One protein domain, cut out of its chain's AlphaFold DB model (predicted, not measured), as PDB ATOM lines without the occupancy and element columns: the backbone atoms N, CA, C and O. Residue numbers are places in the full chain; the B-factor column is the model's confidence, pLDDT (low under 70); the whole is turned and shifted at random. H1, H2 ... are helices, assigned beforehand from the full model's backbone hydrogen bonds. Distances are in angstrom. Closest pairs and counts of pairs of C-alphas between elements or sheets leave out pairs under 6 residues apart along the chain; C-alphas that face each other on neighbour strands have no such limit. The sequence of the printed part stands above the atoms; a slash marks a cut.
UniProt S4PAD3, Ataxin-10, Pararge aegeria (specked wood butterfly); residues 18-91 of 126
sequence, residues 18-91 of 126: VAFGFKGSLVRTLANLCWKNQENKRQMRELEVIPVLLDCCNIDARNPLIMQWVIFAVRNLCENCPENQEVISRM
ATOM      1  N   VAL A  18     -14.964 -22.331  -1.716       92.56
ATOM      2  CA  VAL A  18     -15.700 -21.119  -2.148       92.56
ATOM      3  C   VAL A  18     -16.048 -20.157  -1.006       92.56
ATOM      4  O   VAL A  18     -16.177 -18.957  -1.210       92.56
ATOM      5  N   ALA A  19     -16.193 -20.687   0.209       93.12
ATOM      6  CA  ALA A  19     -16.473 -19.906   1.415       93.12
ATOM      7  C   ALA A  19     -15.212 -19.422   2.159       93.12
ATOM      8  O   ALA A  19     -15.330 -18.885   3.263       93.12
ATOM      9  N   PHE A  20     -14.011 -19.640   1.613       95.75
ATOM     10  CA  PHE A  20     -12.772 -19.199   2.243       95.75
ATOM     11  C   PHE A  20     -12.764 -17.673   2.420       95.75
ATOM     12  O   PHE A  20     -13.008 -16.912   1.486       95.75
ATOM     13  N   GLY A  21     -12.541 -17.214   3.650       95.62
ATOM     14  CA  GLY A  21     -12.532 -15.806   4.042       95.62
ATOM     15  C   GLY A  21     -13.903 -15.122   4.050       95.62
ATOM     16  O   GLY A  21     -13.980 -13.939   4.396       95.62
ATOM     17  N   PHE A  22     -14.986 -15.821   3.698       96.31
ATOM     18  CA  PHE A  22     -16.315 -15.224   3.577       96.31
ATOM     19  C   PHE A  22     -16.816 -14.672   4.916       96.31
ATOM     20  O   PHE A  22     -17.137 -13.488   5.032       96.31
ATOM     21  N   LYS A  23     -16.806 -15.508   5.961       95.94
ATOM     22  CA  LYS A  23     -17.272 -15.132   7.301       95.94
ATOM     23  C   LYS A  23     -16.393 -14.027   7.891       95.94
ATOM     24  O   LYS A  23     -16.911 -13.055   8.432       95.94
ATOM     25  N   GLY A  24     -15.073 -14.122   7.712       97.00
ATOM     26  CA  GLY A  24     -14.134 -13.078   8.138       97.00
ATOM     27  C   GLY A  24     -14.399 -11.727   7.460       97.00
ATOM     28  O   GLY A  24     -14.395 -10.688   8.121       97.00
ATOM     29  N   SER A  25     -14.709 -11.731   6.161       97.56
ATOM     30  CA  SER A  25     -15.047 -10.517   5.402       97.56
ATOM     31  C   SER A  25     -16.366  -9.891   5.856       97.56
ATOM     32  O   SER A  25     -16.458  -8.665   5.946       97.56
ATOM     33  N   LEU A  26     -17.364 -10.707   6.206       97.81
ATOM     34  CA  LEU A  26     -18.609 -10.223   6.808       97.81
ATOM     35  C   LEU A  26     -18.355  -9.552   8.160       97.81
ATOM     36  O   LEU A  26     -18.740  -8.398   8.341       97.81
ATOM     37  N   VAL A  27     -17.644 -10.219   9.077       98.25
ATOM     38  CA  VAL A  27     -17.309  -9.652  10.396       98.25
ATOM     39  C   VAL A  27     -16.557  -8.328  10.244       98.25
ATOM     40  O   VAL A  27     -16.902  -7.335  10.883       98.25
ATOM     41  N   ARG A  28     -15.570  -8.279   9.343       98.25
ATOM     42  CA  ARG A  28     -14.817  -7.058   9.026       98.25
ATOM     43  C   ARG A  28     -15.716  -5.931   8.515       98.25
ATOM     44  O   ARG A  28     -15.540  -4.779   8.902       98.25
ATOM     45  N   THR A  29     -16.672  -6.256   7.651       98.44
ATOM     46  CA  THR A  29     -17.613  -5.280   7.085       98.44
ATOM     47  C   THR A  29     -18.512  -4.708   8.175       98.44
ATOM     48  O   THR A  29     -18.608  -3.489   8.303       98.44
ATOM     49  N   LEU A  30     -19.085  -5.568   9.024       98.25
ATOM     50  CA  LEU A  30     -19.894  -5.153  10.174       98.25
ATOM     51  C   LEU A  30     -19.093  -4.266  11.134       98.25
ATOM     52  O   LEU A  30     -19.576  -3.209  11.544       98.25
ATOM     53  N   ALA A  31     -17.844  -4.637  11.430       98.25
ATOM     54  CA  ALA A  31     -16.956  -3.837  12.268       98.25
ATOM     55  C   ALA A  31     -16.768  -2.416  11.715       98.25
ATOM     56  O   ALA A  31     -16.870  -1.443  12.467       98.25
ATOM     57  N   ASN A  32     -16.516  -2.294  10.409       98.31
ATOM     58  CA  ASN A  32     -16.330  -1.004   9.746       98.31
ATOM     59  C   ASN A  32     -17.615  -0.169   9.738       98.31
ATOM     60  O   ASN A  32     -17.561   1.025  10.026       98.31
ATOM     61  N   LEU A  33     -18.771  -0.786   9.471       98.12
ATOM     62  CA  LEU A  33     -20.067  -0.099   9.488       98.12
ATOM     63  C   LEU A  33     -20.419   0.450  10.875       98.12
ATOM     64  O   LEU A  33     -21.042   1.504  10.979       98.12
ATOM     65  N   CYS A  34     -20.005  -0.227  11.946       98.19
ATOM     66  CA  CYS A  34     -20.268   0.216  13.316       98.19
ATOM     67  C   CYS A  34     -19.333   1.336  13.787       98.19
ATOM     68  O   CYS A  34     -19.570   1.936  14.841       98.19
ATOM     69  N   TRP A  35     -18.257   1.634  13.053       98.31
ATOM     70  CA  TRP A  35     -17.283   2.627  13.484       98.31
ATOM     71  C   TRP A  35     -17.908   4.023  13.561       98.31
ATOM     72  O   TRP A  35     -18.338   4.583  12.557       98.31
ATOM     73  N   LYS A  36     -17.964   4.585  14.776       97.06
ATOM     74  CA  LYS A  36     -18.553   5.906  15.079       97.06
ATOM     75  C   LYS A  36     -19.996   6.114  14.578       97.06
ATOM     76  O   LYS A  36     -20.452   7.251  14.511       97.06
ATOM     77  N   ASN A  37     -20.736   5.043  14.288       98.19
ATOM     78  CA  ASN A  37     -22.120   5.117  13.828       98.19
ATOM     79  C   ASN A  37     -23.059   4.500  14.873       98.19
ATOM     80  O   ASN A  37     -23.124   3.282  15.010       98.19
ATOM     81  N   GLN A  38     -23.773   5.345  15.619       97.94
ATOM     82  CA  GLN A  38     -24.647   4.892  16.710       97.94
ATOM     83  C   GLN A  38     -25.880   4.131  16.219       97.94
ATOM     84  O   GLN A  38     -26.336   3.206  16.885       97.94
ATOM     85  N   GLU A  39     -26.379   4.466  15.033       98.25
ATOM     86  CA  GLU A  39     -27.532   3.791  14.445       98.25
ATOM     87  C   GLU A  39     -27.190   2.344  14.069       98.25
ATOM     88  O   GLU A  39     -27.896   1.415  14.451       98.25
ATOM     89  N   ASN A  40     -26.036   2.123  13.438       98.38
ATOM     90  CA  ASN A  40     -25.570   0.772  13.128       98.38
ATOM     91  C   ASN A  40     -25.282  -0.031  14.405       98.38
ATOM     92  O   ASN A  40     -25.622  -1.210  14.482       98.38
ATOM     93  N   LYS A  41     -24.714   0.599  15.444       98.44
ATOM     94  CA  LYS A  41     -24.521  -0.045  16.756       98.44
ATOM     95  C   LYS A  41     -25.842  -0.469  17.397       98.44
ATOM     96  O   LYS A  41     -25.898  -1.556  17.968       98.44
ATOM     97  N   ARG A  42     -26.883   0.368  17.297       98.38
ATOM     98  CA  ARG A  42     -28.243   0.070  17.767       98.38
ATOM     99  C   ARG A  42     -28.834  -1.115  17.006       98.38
ATOM    100  O   ARG A  42     -29.282  -2.061  17.643       98.38
ATOM    101  N   GLN A  43     -28.758  -1.108  15.674       98.25
ATOM    102  CA  GLN A  43     -29.257  -2.211  14.845       98.25
ATOM    103  C   GLN A  43     -28.563  -3.537  15.168       98.25
ATOM    104  O   GLN A  43     -29.220  -4.561  15.305       98.25
ATOM    105  N   MET A  44     -27.243  -3.524  15.363       98.06
ATOM    106  CA  MET A  44     -26.484  -4.727  15.728       98.06
ATOM    107  C   MET A  44     -26.917  -5.323  17.068       98.06
ATOM    108  O   MET A  44     -26.892  -6.543  17.232       98.06
ATOM    109  N   ARG A  45     -27.318  -4.477  18.023       97.56
ATOM    110  CA  ARG A  45     -27.889  -4.919  19.298       97.56
ATOM    111  C   ARG A  45     -29.296  -5.484  19.127       97.56
ATOM    112  O   ARG A  45     -29.580  -6.537  19.678       97.56
ATOM    113  N   GLU A  46     -30.155  -4.804  18.373       98.00
ATOM    114  CA  GLU A  46     -31.548  -5.224  18.144       98.00
ATOM    115  C   GLU A  46     -31.663  -6.523  17.347       98.00
ATOM    116  O   GLU A  46     -32.585  -7.297  17.568       98.00
ATOM    117  N   LEU A  47     -30.711  -6.769  16.451       97.88
ATOM    118  CA  LEU A  47     -30.610  -7.998  15.667       97.88
ATOM    119  C   LEU A  47     -29.828  -9.110  16.388       97.88
ATOM    120  O   LEU A  47     -29.487 -10.107  15.758       97.88
ATOM    121  N   GLU A  48     -29.487  -8.924  17.667       96.69
ATOM    122  CA  GLU A  48     -28.767  -9.906  18.491       96.69
ATOM    123  C   GLU A  48     -27.446 -10.393  17.859       96.69
ATOM    124  O   GLU A  48     -27.024 -11.538  18.013       96.69
ATOM    125  N   VAL A  49     -26.742  -9.502  17.153       97.50
ATOM    126  CA  VAL A  49     -25.511  -9.858  16.425       97.50
ATOM    127  C   VAL A  49     -24.303  -9.961  17.363       97.50
ATOM    128  O   VAL A  49     -23.336 -10.648  17.048       97.50
ATOM    129  N   ILE A  50     -24.333  -9.304  18.531       97.38
ATOM    130  CA  ILE A  50     -23.218  -9.308  19.495       97.38
ATOM    131  C   ILE A  50     -22.869 -10.741  19.964       97.38
ATOM    132  O   ILE A  50     -21.702 -11.112  19.819       97.38
ATOM    133  N   PRO A  51     -23.817 -11.576  20.442       95.25
ATOM    134  CA  PRO A  51     -23.543 -12.984  20.746       95.25
ATOM    135  C   PRO A  51     -23.006 -13.768  19.544       95.25
ATOM    136  O   PRO A  51     -22.006 -14.469  19.666       95.25
ATOM    137  N   VAL A  52     -23.593 -13.573  18.357       95.81
ATOM    138  CA  VAL A  52     -23.159 -14.258  17.126       95.81
ATOM    139  C   VAL A  52     -21.706 -13.924  16.782       95.81
ATOM    140  O   VAL A  52     -20.951 -14.797  16.357       95.81
ATOM    141  N   LEU A  53     -21.283 -12.672  16.970       97.06
ATOM    142  CA  LEU A  53     -19.886 -12.278  16.792       97.06
ATOM    143  C   LEU A  53     -18.981 -12.994  17.793       97.06
ATOM    144  O   LEU A  53     -17.947 -13.515  17.385       97.06
ATOM    145  N   LEU A  54     -19.369 -13.056  19.066       95.94
ATOM    146  CA  LEU A  54     -18.585 -13.730  20.104       95.94
ATOM    147  C   LEU A  54     -18.445 -15.238  19.838       95.94
ATOM    148  O   LEU A  54     -17.348 -15.769  20.002       95.94
ATOM    149  N   ASP A  55     -19.465 -15.897  19.288       93.31
ATOM    150  CA  ASP A  55     -19.385 -17.299  18.837       93.31
ATOM    151  C   ASP A  55     -18.376 -17.510  17.693       93.31
ATOM    152  O   ASP A  55     -17.886 -18.618  17.446       93.31
ATOM    153  N   CYS A  56     -18.025 -16.443  16.972       95.19
ATOM    154  CA  CYS A  56     -17.004 -16.487  15.933       95.19
ATOM    155  C   CYS A  56     -15.571 -16.411  16.484       95.19
ATOM    156  O   CYS A  56     -14.638 -16.576  15.697       95.19
ATOM    157  N   CYS A  57     -15.364 -16.212  17.793       92.12
ATOM    158  CA  CYS A  57     -14.048 -16.246  18.455       92.12
ATOM    159  C   CYS A  57     -13.476 -17.670  18.599       92.12
ATOM    160  O   CYS A  57     -12.863 -18.011  19.605       92.12
ATOM    161  N   ASN A  58     -13.642 -18.494  17.572       88.56
ATOM    162  CA  ASN A  58     -13.097 -19.839  17.491       88.56
ATOM    163  C   ASN A  58     -12.081 -19.912  16.349       88.56
ATOM    164  O   ASN A  58     -12.147 -19.147  15.383       88.56
ATOM    165  N   ILE A  59     -11.120 -20.829  16.458       86.94
ATOM    166  CA  ILE A  59     -10.176 -21.079  15.367       86.94
ATOM    167  C   ILE A  59     -10.963 -21.654  14.185       86.94
ATOM    168  O   ILE A  59     -11.544 -22.731  14.283       86.94
ATOM    169  N   ASP A  60     -10.966 -20.935  13.064       91.44
ATOM    170  CA  ASP A  60     -11.612 -21.354  11.822       91.44
ATOM    171  C   ASP A  60     -10.599 -21.303  10.675       91.44
ATOM    172  O   ASP A  60     -10.231 -20.230  10.194       91.44
ATOM    173  N   ALA A  61     -10.156 -22.475  10.215       92.56
ATOM    174  CA  ALA A  61      -9.183 -22.591   9.130       92.56
ATOM    175  C   ALA A  61      -9.685 -21.983   7.807       92.56
ATOM    176  O   ALA A  61      -8.877 -21.551   6.986       92.56
ATOM    177  N   ARG A  62     -11.009 -21.916   7.595       94.00
ATOM    178  CA  ARG A  62     -11.596 -21.278   6.409       94.00
ATOM    179  C   ARG A  62     -11.625 -19.764   6.527       94.00
ATOM    180  O   ARG A  62     -11.823 -19.102   5.518       94.00
ATOM    181  N   ASN A  63     -11.460 -19.203   7.722       96.31
ATOM    182  CA  ASN A  63     -11.556 -17.768   7.960       96.31
ATOM    183  C   ASN A  63     -10.329 -17.269   8.729       96.31
ATOM    184  O   ASN A  63     -10.405 -17.016   9.936       96.31
ATOM    185  N   PRO A  64      -9.194 -17.086   8.027       93.88
ATOM    186  CA  PRO A  64      -7.998 -16.523   8.629       93.88
ATOM    187  C   PRO A  64      -8.299 -15.206   9.349       93.88
ATOM    188  O   PRO A  64      -8.998 -14.334   8.830       93.88
ATOM    189  N   LEU A  65      -7.731 -15.064  10.545       95.31
ATOM    190  CA  LEU A  65      -7.857 -13.887  11.404       95.31
ATOM    191  C   LEU A  65      -9.280 -13.569  11.902       95.31
ATOM    192  O   LEU A  65      -9.537 -12.441  12.330       95.31
ATOM    193  N   ILE A  66     -10.221 -14.519  11.861       97.12
ATOM    194  CA  ILE A  66     -11.604 -14.246  12.282       97.12
ATOM    195  C   ILE A  66     -11.692 -13.725  13.720       97.12
ATOM    196  O   ILE A  66     -12.403 -12.756  13.963       97.12
ATOM    197  N   MET A  67     -10.899 -14.270  14.644       97.31
ATOM    198  CA  MET A  67     -10.851 -13.807  16.034       97.31
ATOM    199  C   MET A  67     -10.421 -12.335  16.131       97.31
ATOM    200  O   MET A  67     -11.032 -11.559  16.860       97.31
ATOM    201  N   GLN A  68      -9.423 -11.910  15.352       97.38
ATOM    202  CA  GLN A  68      -8.969 -10.518  15.315       97.38
ATOM    203  C   GLN A  68     -10.054  -9.592  14.751       97.38
ATOM    204  O   GLN A  68     -10.269  -8.503  15.286       97.38
ATOM    205  N   TRP A  69     -10.774 -10.029  13.712       97.94
ATOM    206  CA  TRP A  69     -11.903  -9.267  13.173       97.94
ATOM    207  C   TRP A  69     -13.052  -9.148  14.168       97.94
ATOM    208  O   TRP A  69     -13.639  -8.072  14.275       97.94
ATOM    209  N   VAL A  70     -13.342 -10.205  14.930       98.25
ATOM    210  CA  VAL A  70     -14.363 -10.166  15.982       98.25
ATOM    211  C   VAL A  70     -13.958  -9.209  17.098       98.25
ATOM    212  O   VAL A  70     -14.756  -8.351  17.465       98.25
ATOM    213  N   ILE A  71     -12.720  -9.287  17.597       97.69
ATOM    214  CA  ILE A  71     -12.213  -8.365  18.629       97.69
ATOM    215  C   ILE A  71     -12.358  -6.911  18.160       97.69
ATOM    216  O   ILE A  71     -12.829  -6.052  18.911       97.69
ATOM    217  N   PHE A  72     -12.020  -6.632  16.898       98.38
ATOM    218  CA  PHE A  72     -12.196  -5.307  16.308       98.38
ATOM    219  C   PHE A  72     -13.675  -4.890  16.208       98.38
ATOM    220  O   PHE A  72     -14.017  -3.755  16.549       98.38
ATOM    221  N   ALA A  73     -14.562  -5.801  15.794       98.56
ATOM    222  CA  ALA A  73     -16.002  -5.558  15.729       98.56
ATOM    223  C   ALA A  73     -16.588  -5.227  17.108       98.56
ATOM    224  O   ALA A  73     -17.265  -4.208  17.255       98.56
ATOM    225  N   VAL A  74     -16.275  -6.035  18.124       98.12
ATOM    226  CA  VAL A  74     -16.731  -5.847  19.510       98.12
ATOM    227  C   VAL A  74     -16.234  -4.515  20.063       98.12
ATOM    228  O   VAL A  74     -17.023  -3.750  20.615       98.12
ATOM    229  N   ARG A  75     -14.960  -4.169  19.843       98.44
ATOM    230  CA  ARG A  75     -14.428  -2.853  20.226       98.44
ATOM    231  C   ARG A  75     -15.242  -1.721  19.598       98.44
ATOM    232  O   ARG A  75     -15.631  -0.793  20.303       98.44
ATOM    233  N   ASN A  76     -15.518  -1.785  18.294       98.50
ATOM    234  CA  ASN A  76     -16.263  -0.726  17.606       98.50
ATOM    235  C   ASN A  76     -17.714  -0.634  18.101       98.50
ATOM    236  O   ASN A  76     -18.229   0.474  18.265       98.50
ATOM    237  N   LEU A  77     -18.351  -1.775  18.372       98.25
ATOM    238  CA  LEU A  77     -19.708  -1.857  18.913       98.25
ATOM    239  C   LEU A  77     -19.817  -1.276  20.322       98.25
ATOM    240  O   LEU A  77     -20.803  -0.602  20.609       98.25
ATOM    241  N   CYS A  78     -18.817  -1.505  21.171       98.06
ATOM    242  CA  CYS A  78     -18.839  -1.106  22.577       98.06
ATOM    243  C   CYS A  78     -18.277   0.300  22.832       98.06
ATOM    244  O   CYS A  78     -18.594   0.908  23.854       98.06
ATOM    245  N   GLU A  79     -17.444   0.842  21.941       97.81
ATOM    246  CA  GLU A  79     -16.858   2.172  22.138       97.81
ATOM    247  C   GLU A  79     -17.942   3.253  22.231       97.81
ATOM    248  O   GLU A  79     -18.711   3.450  21.289       97.81
ATOM    249  N   ASN A  80     -17.977   3.984  23.348       97.56
ATOM    250  CA  ASN A  80     -18.976   5.024  23.616       97.56
ATOM    251  C   ASN A  80     -20.428   4.534  23.414       97.56
ATOM    252  O   ASN A  80     -21.256   5.270  22.877       97.56
ATOM    253  N   CYS A  81     -20.716   3.278  23.779       98.19
ATOM    254  CA  CYS A  81     -22.063   2.701  23.751       98.19
ATOM    255  C   CYS A  81     -22.272   1.773  24.963       98.19
ATOM    256  O   CYS A  81     -22.017   0.567  24.870       98.19
ATOM    257  N   PRO A  82     -22.702   2.326  26.116       98.12
ATOM    258  CA  PRO A  82     -22.981   1.550  27.326       98.12
ATOM    259  C   PRO A  82     -24.036   0.461  27.113       98.12
ATOM    260  O   PRO A  82     -23.929  -0.618  27.681       98.12
ATOM    261  N   GLU A  83     -25.020   0.694  26.247       98.00
ATOM    262  CA  GLU A  83     -26.095  -0.259  25.961       98.00
ATOM    263  C   GLU A  83     -25.572  -1.536  25.301       98.00
ATOM    264  O   GLU A  83     -26.080  -2.621  25.565       98.00
ATOM    265  N   ASN A  84     -24.542  -1.428  24.455       98.12
ATOM    266  CA  ASN A  84     -23.896  -2.594  23.854       98.12
ATOM    267  C   ASN A  84     -22.952  -3.292  24.840       98.12
ATOM    268  O   ASN A  84     -22.844  -4.515  24.814       98.12
ATOM    269  N   GLN A  85     -22.296  -2.537  25.727       98.31
ATOM    270  CA  GLN A  85     -21.485  -3.110  26.809       98.31
ATOM    271  C   GLN A  85     -22.350  -3.920  27.782       98.31
ATOM    272  O   GLN A  85     -21.944  -4.996  28.213       98.31
ATOM    273  N   GLU A  86     -23.559  -3.436  28.063       97.88
ATOM    274  CA  GLU A  86     -24.534  -4.085  28.940       97.88
ATOM    275  C   GLU A  86     -24.993  -5.454  28.404       97.88
ATOM    276  O   GLU A  86     -25.246  -6.374  29.176       97.88
ATOM    277  N   VAL A  87     -25.059  -5.633  27.079       97.31
ATOM    278  CA  VAL A  87     -25.349  -6.952  26.486       97.31
ATOM    279  C   VAL A  87     -24.289  -7.968  26.901       97.31
ATOM    280  O   VAL A  87     -24.626  -9.079  27.298       97.31
ATOM    281  N   ILE A  88     -23.014  -7.577  26.842       95.94
ATOM    282  CA  ILE A  88     -21.884  -8.449  27.177       95.94
ATOM    283  C   ILE A  88     -21.791  -8.657  28.692       95.94
ATOM    284  O   ILE A  88     -21.542  -9.775  29.133       95.94
ATOM    285  N   SER A  89     -22.027  -7.615  29.499       96.06
ATOM    286  CA  SER A  89     -21.954  -7.702  30.968       96.06
ATOM    287  C   SER A  89     -22.969  -8.685  31.560       96.06
ATOM    288  O   SER A  89     -22.719  -9.274  32.610       96.06
ATOM    289  N   ARG A  90     -24.099  -8.887  30.875       95.25
ATOM    290  CA  ARG A  90     -25.156  -9.828  31.269       95.25
ATOM    291  C   ARG A  90     -24.894 -11.269  30.843       95.25
ATOM    292  O   ARG A  90     -25.634 -12.160  31.263       95.25
ATOM    293  N   MET A  91     -23.882 -11.520  30.014       92.44
ATOM    294  CA  MET A  91     -23.550 -12.879  29.597       92.44
ATOM    295  C   MET A  91     -22.964 -13.650  30.779       92.44
ATOM    296  O   MET A  91     -22.081 -13.175  31.488       92.44
TER     297      MET A  91
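What this domain is: This is residues 18 to 91 of the 126 residues of the protein "Ataxin-10" of Pararge aegeria (specked wood butterfly) (UniProt S4PAD3). Two longer helices, H1 and H4, lie side by side and run the same way, and three shorter helices, H2, H3 and H5, gather on one side of that pair. H3 packs on H4, while H2 and H5 pack together near the end of the pair where H1 and H4 finish, and both run back from there. The printed part has 74 residues with five named helices, H1 to H5 in order, and no named strand; its class is all helix. It is compact, with a radius of gyration of the C-alphas of 11.9 A, and its C-alphas span 36 by 24 by 18 A, an outline that is only just elongated.

Where its parts are: Find C-alpha 22 at (-16.315, -15.224, 3.577); from there H1 runs over residues 22 to 33, 16.7 A from first to last C-alpha. After a tight link comes H2, residues 38 to 46, 12.3 A long, and after another tight link H3, residues 49 to 55, 9.9 A long. Look next at C-alpha 66, at (-11.604, -14.246, 12.282), where H4 begins; it runs to residue 78 and is the longest helix, 18.2 A. H5, residues 82 to 89, is 10.0 A long and ends with C-alpha 89 at (-21.954, -7.702, 30.968).

How they stand to each other: Begin at the hub, H4, which touches H1, H3 and H5. It touches H1 at a shallow tilt of 22 degrees, the same way; look at the C-alphas of Ala 31 and Ala 73, the closest, 4.0 A apart. With residues 70 to 74 alone H4 touches H3, and the two form a helical hairpin, opposite ways at a shallow tilt of 34.8 degrees, only just short of steep; their closest C-alphas, of Leu 53 and Val 70, are 6.0 A apart. H4 and H5 touch only at the corner, and only just, with 3 pairs of C-alphas within 8 A; the closest are those of Cys 78 and Gln 85, 5.4 A apart. Farther out, H2 touches H5, its closest C-alphas being those of Arg 45 and Asn 84, 6.5 A apart. H1 and H5 are apart. In H1, H2, H3 and H4 every O i to N i+4 pair is within hydrogen-bond range; in H5 it is 2 of 4.

The domain as a whole: The two C-alphas farthest apart, those of Val 18 and Pro 82, are 37.9 A from each other. The printed part has no cut and no long link; the link from H3 to H4, 10 residues, is short but not tight. The mean pLDDT of the printed part is 96.7, and no printed residue is under 70.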